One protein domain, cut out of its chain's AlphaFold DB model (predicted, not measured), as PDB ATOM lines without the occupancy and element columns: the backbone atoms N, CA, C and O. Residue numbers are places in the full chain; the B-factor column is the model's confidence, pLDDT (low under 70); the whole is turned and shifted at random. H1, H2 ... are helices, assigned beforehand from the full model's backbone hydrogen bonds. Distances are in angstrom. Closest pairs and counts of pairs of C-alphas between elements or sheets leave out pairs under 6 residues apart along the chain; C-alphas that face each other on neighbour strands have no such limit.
ATOM      1  N   THR A  16     189.845 300.262 196.210       87.38
ATOM      2  CA  THR A  16     191.108 300.990 196.388       87.38
ATOM      3  C   THR A  16     192.274 300.077 196.764       87.38
ATOM      4  O   THR A  16     193.361 300.244 196.229       87.38
ATOM      5  N   GLY A  17     192.060 299.087 197.637       85.38
ATOM      6  CA  GLY A  17     193.090 298.111 197.997       85.38
ATOM      7  C   GLY A  17     193.442 297.154 196.855       85.38
ATOM      8  O   GLY A  17     194.590 296.733 196.736       85.38
ATOM      9  N   ALA A  18     192.468 296.825 196.002       88.31
ATOM     10  CA  ALA A  18     192.707 296.024 194.806       88.31
ATOM     11  C   ALA A  18     193.516 296.808 193.763       88.31
ATOM     12  O   ALA A  18     194.474 296.279 193.206       88.31
ATOM     13  N   ASP A  19     193.165 298.077 193.545       89.38
ATOM     14  CA  ASP A  19     193.826 298.949 192.574       89.38
ATOM     15  C   ASP A  19     195.276 299.255 192.992       89.38
ATOM     16  O   ASP A  19     196.193 299.194 192.168       89.38
ATOM     17  N   THR A  20     195.527 299.511 194.283       87.69
ATOM     18  CA  THR A  20     196.895 299.706 194.793       87.69
ATOM     19  C   THR A  20     197.732 298.442 194.646       87.69
ATOM     20  O   THR A  20     198.872 298.511 194.181       87.69
ATOM     21  N   PHE A  21     197.165 297.277 194.967       87.38
ATOM     22  CA  PHE A  21     197.846 296.001 194.775       87.38
ATOM     23  C   PHE A  21     198.163 295.741 193.299       87.38
ATOM     24  O   PHE A  21     199.301 295.412 192.965       87.38
ATOM     25  N   ALA A  22     197.192 295.940 192.403       89.19
ATOM     26  CA  ALA A  22     197.381 295.787 190.964       89.19
ATOM     27  C   ALA A  22     198.487 296.711 190.430       89.19
ATOM     28  O   ALA A  22     199.292 296.292 189.599       89.19
ATOM     29  N   THR A  23     198.579 297.938 190.948       88.94
ATOM     30  CA  THR A  23     199.618 298.908 190.569       88.94
ATOM     31  C   THR A  23     201.013 298.427 190.976       88.94
ATOM     32  O   THR A  23     201.927 298.397 190.149       88.94
ATOM     33  N   ILE A  24     201.176 297.985 192.228       88.12
ATOM     34  CA  ILE A  24     202.452 297.465 192.745       88.12
ATOM     35  C   ILE A  24     202.872 296.205 191.976       88.12
ATOM     36  O   ILE A  24     204.020 296.088 191.549       88.12
ATOM     37  N   MET A  25     201.940 295.277 191.748       87.94
ATOM     38  CA  MET A  25     202.223 294.035 191.023       87.94
ATOM     39  C   MET A  25     202.549 294.282 189.550       87.94
ATOM     40  O   MET A  25     203.426 293.610 189.010       87.94
ATOM     41  N   SER A  26     201.912 295.267 188.909       88.31
ATOM     42  CA  SER A  26     202.238 295.654 187.531       88.31
ATOM     43  C   SER A  26     203.681 296.146 187.425       88.31
ATOM     44  O   SER A  26     204.400 295.720 186.526       88.31
ATOM     45  N   TYR A  27     204.136 296.958 188.383       87.31
ATOM     46  CA  TYR A  27     205.515 297.443 188.441       87.31
ATOM     47  C   TYR A  27     206.544 296.326 188.689       87.31
ATOM     48  O   TYR A  27     207.599 296.278 188.057       87.31
ATOM     49  N   ILE A  28     206.243 295.385 189.587       87.38
ATOM     50  CA  ILE A  28     207.114 294.220 189.808       87.38
ATOM     51  C   ILE A  28     207.148 293.336 188.553       87.38
ATOM     52  O   ILE A  28     208.203 292.827 188.181       87.38
ATOM     53  N   GLY A  29     206.010 293.180 187.873       87.56
ATOM     54  CA  GLY A  29     205.907 292.445 186.617       87.56
ATOM     55  C   GLY A  29     206.736 293.065 185.492       87.56
ATOM     56  O   GLY A  29     207.398 292.331 184.762       87.56
ATOM     57  N   THR A  30     206.752 294.396 185.360       87.88
ATOM     58  CA  THR A  30     207.619 295.082 184.386       87.88
ATOM     59  C   THR A  30     209.091 294.922 184.743       87.88
ATOM     60  O   THR A  30     209.881 294.557 183.878       87.88
ATOM     61  N   ALA A  31     209.446 295.076 186.020       87.25
ATOM     62  CA  ALA A  31     210.816 294.879 186.480       87.25
ATOM     63  C   ALA A  31     211.321 293.451 186.212       87.25
ATOM     64  O   ALA A  31     212.427 293.260 185.715       87.25
ATOM     65  N   SER A  32     210.479 292.448 186.470       87.19
ATOM     66  CA  SER A  32     210.789 291.042 186.202       87.19
ATOM     67  C   SER A  32     211.047 290.781 184.713       87.19
ATOM     68  O   SER A  32     212.002 290.090 184.366       87.19
ATOM     69  N   LYS A  33     210.264 291.398 183.813       87.44
ATOM     70  CA  LYS A  33     210.484 291.308 182.355       87.44
ATOM     71  C   LYS A  33     211.816 291.915 181.911       87.44
ATOM     72  O   LYS A  33     212.398 291.434 180.947       87.44
ATOM     73  N   GLN A  34     212.299 292.930 182.621       84.69
ATOM     74  CA  GLN A  34     213.620 293.525 182.405       84.69
ATOM     75  C   GLN A  34     214.755 292.753 183.110       84.69
ATOM     76  O   GLN A  34     215.901 293.194 183.097       84.69
ATOM     77  N   GLY A  35     214.468 291.612 183.750       85.38
ATOM     78  CA  GLY A  35     215.461 290.818 184.482       85.38
ATOM     79  C   GLY A  35     215.846 291.395 185.848       85.38
ATOM     80  O   GLY A  35     216.827 290.962 186.451       85.38
ATOM     81  N   ILE A  36     215.084 292.363 186.363       84.94
ATOM     82  CA  ILE A  36     215.339 293.015 187.647       84.94
ATOM     83  C   ILE A  36     214.620 292.249 188.759       84.94
ATOM     84  O   ILE A  36     213.413 292.008 188.715       84.94
ATOM     85  N   HIS A  37     215.363 291.900 189.811       86.62
ATOM     86  CA  HIS A  37     214.806 291.231 190.983       86.62
ATOM     87  C   HIS A  37     213.785 292.126 191.707       86.62
ATOM     88  O   HIS A  37     214.040 293.313 191.932       86.62
ATOM     89  N   ALA A  38     212.667 291.547 192.157       84.19
ATOM     90  CA  ALA A  38     211.551 292.277 192.769       84.19
ATOM     91  C   ALA A  38     211.979 293.196 193.929       84.19
ATOM     92  O   ALA A  38     211.518 294.330 194.034       84.19
ATOM     93  N   TYR A  39     212.919 292.743 194.765       85.81
ATOM     94  CA  TYR A  39     213.458 293.556 195.861       85.81
ATOM     95  C   TYR A  39     214.188 294.813 195.366       85.81
ATOM     96  O   TYR A  39     213.998 295.901 195.910       85.81
ATOM     97  N   SER A  40     214.997 294.675 194.311       84.69
ATOM     98  CA  SER A  40     215.711 295.806 193.716       84.69
ATOM     99  C   SER A  40     214.730 296.790 193.092       84.69
ATOM    100  O   SER A  40     214.872 297.992 193.285       84.69
ATOM    101  N   ALA A  41     213.697 296.282 192.417       85.56
ATOM    102  CA  ALA A  41     212.646 297.105 191.837       85.56
ATOM    103  C   ALA A  41     211.932 297.941 192.908       85.56
ATOM    104  O   ALA A  41     211.844 299.160 192.790       85.56
ATOM    105  N   ILE A  42     211.486 297.310 193.999       86.81
ATOM    106  CA  ILE A  42     210.805 298.006 195.100       86.81
ATOM    107  C   ILE A  42     211.717 299.079 195.712       86.81
ATOM    108  O   ILE A  42     211.275 300.208 195.934       86.81
ATOM    109  N   LYS A  43     213.002 298.768 195.923       88.25
ATOM    110  CA  LYS A  43     213.986 299.731 196.433       88.25
ATOM    111  C   LYS A  43     214.151 300.932 195.495       88.25
ATOM    112  O   LYS A  43     214.171 302.067 195.964       88.25
ATOM    113  N   SER A  44     214.216 300.701 194.186       83.81
ATOM    114  CA  SER A  44     214.297 301.762 193.176       83.81
ATOM    115  C   SER A  44     213.018 302.600 193.087       83.81
ATOM    116  O   SER A  44     213.106 303.812 192.901       83.81
ATOM    117  N   ALA A  45     211.838 301.999 193.274       84.44
ATOM    118  CA  ALA A  45     210.574 302.732 193.346       84.44
ATOM    119  C   ALA A  45     210.533 303.686 194.547       84.44
ATOM    120  O   ALA A  45     210.189 304.855 194.388       84.44
ATOM    121  N   LEU A  46     210.945 303.209 195.727       84.75
ATOM    122  CA  LEU A  46     211.061 304.023 196.944       84.75
ATOM    123  C   LEU A  46     212.112 305.137 196.804       84.75
ATOM    124  O   LEU A  46     211.922 306.232 197.324       84.75
ATOM    125  N   ALA A  47     213.192 304.884 196.062       84.62
ATOM    126  CA  ALA A  47     214.235 305.866 195.767       84.62
ATOM    127  C   ALA A  47     213.860 306.877 194.658       84.62
ATOM    128  O   ALA A  47     214.726 307.629 194.216       84.62
ATOM    129  N   ASN A  48     212.601 306.911 194.189       74.56
ATOM    130  CA  ASN A  48     212.121 307.740 193.067       74.56
ATOM    131  C   ASN A  48     212.825 307.483 191.715       74.56
ATOM    132  O   ASN A  48     212.757 308.302 190.799       74.56
ATOM    133  N   GLN A  49     213.458 306.323 191.540       71.00
ATOM    134  CA  GLN A  49     214.154 305.919 190.309       71.00
ATOM    135  C   GLN A  49     213.309 304.969 189.441       71.00
ATOM    136  O   GLN A  49     213.830 304.195 188.638       71.00
ATOM    137  N   SER A  50     211.980 305.019 189.579       66.25
ATOM    138  CA  SER A  50     211.044 304.088 188.935       66.25
ATOM    139  C   SER A  50     211.020 304.169 187.405       66.25
ATOM    140  O   SER A  50     210.754 303.158 186.759       66.25
ATOM    141  N   LYS A  51     211.337 305.330 186.808       63.12
ATOM    142  CA  LYS A  51     211.315 305.536 185.346       63.12
ATOM    143  C   LYS A  51     212.238 304.585 184.582       63.12
ATOM    144  O   LYS A  51     211.850 304.116 183.519       63.12
ATOM    145  N   ASN A  52     213.410 304.270 185.133       62.78
ATOM    146  CA  ASN A  52     214.382 303.401 184.464       62.78
ATOM    147  C   ASN A  52     213.883 301.943 184.361       62.78
ATOM    148  O   ASN A  52     214.237 301.218 183.446       62.78
ATOM    149  N   ILE A  53     212.994 301.534 185.274       68.69
ATOM    150  CA  ILE A  53     212.447 300.166 185.351       68.69
ATOM    151  C   ILE A  53     211.163 300.000 184.511       68.69
ATOM    152  O   ILE A  53     210.683 298.897 184.267       68.69
ATOM    153  N   ILE A  54     210.557 301.111 184.088       66.56
ATOM    154  CA  ILE A  54     209.308 301.108 183.311       66.56
ATOM    155  C   ILE A  54     209.582 301.380 181.825       66.56
ATOM    156  O   ILE A  54     208.882 300.837 180.977       66.56
ATOM    157  N   PHE A  55     210.590 302.203 181.514       60.72
ATOM    158  CA  PHE A  55     210.917 302.650 180.151       60.72
ATOM    159  C   PHE A  55     212.311 302.213 179.669       60.72
ATOM    160  O   PHE A  55     212.815 302.773 178.698       60.72
ATOM    161  N   GLY A  56     212.940 301.275 180.381       55.53
ATOM    162  CA  GLY A  56     214.220 300.659 180.006       55.53
ATOM    163  C   GLY A  56     214.083 299.560 178.963       55.53
ATOM    164  O   GLY A  56     213.012 298.905 178.938       55.53
TER     165      GLY A  56
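Overview. This is residues 16 to 56 of the 56 residues of an uncharacterized protein of Fusibacter sp. 3D3 (UniProt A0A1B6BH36). A long helix, H1, has two short helices, H2 and H3, packed near its end to form a small head, while its residues 16 to 23 stick out as a free arm. The printed part has 41 residues, with three named helices in the order H1, H2, H3, and no named strand: all helix. It is compact, with a radius of gyration of the C-alphas of 9.8 A, and spans 27 by 20 by 18 A.

Arrangement. H1, residues 16 to 33, touches H2, residues 38 to 46, with residues 27 to 32 alone; the closest C-alphas, of Ile 28 and Ala 38, are 5.7 A apart. The two run opposite ways at a steep tilt of 63 degrees. H3, residues 51 to 54, touches residues 27 to 31 of H1 alone, the closest C-alphas being those of Ala 31 and Ile 53, 5.6 A apart. H2 and H3 are close but not clearly touching, with the closest C-alphas, of Ala 41 and Ile 53, 7.2 A apart. Every O i to N i+4 pair is within hydrogen-bond range in H1 and H2; H3 is too short for one, and its 1 O i to N i+3 pair is within range.

Along the chain. H1 begins at C-alpha 16 (191.108, 300.990, 196.388) and is 25.8 A long; H2 measures 12.5 A. H3 ends at C-alpha 54 (209.308, 301.108, 183.311).

Size, cuts and confidence. The C-alphas farthest apart, of Thr 16 and Gly 35, are 29.0 A apart. The printed part has no cut, and both links are tight. Residues 50 to 56 have pLDDT under 70.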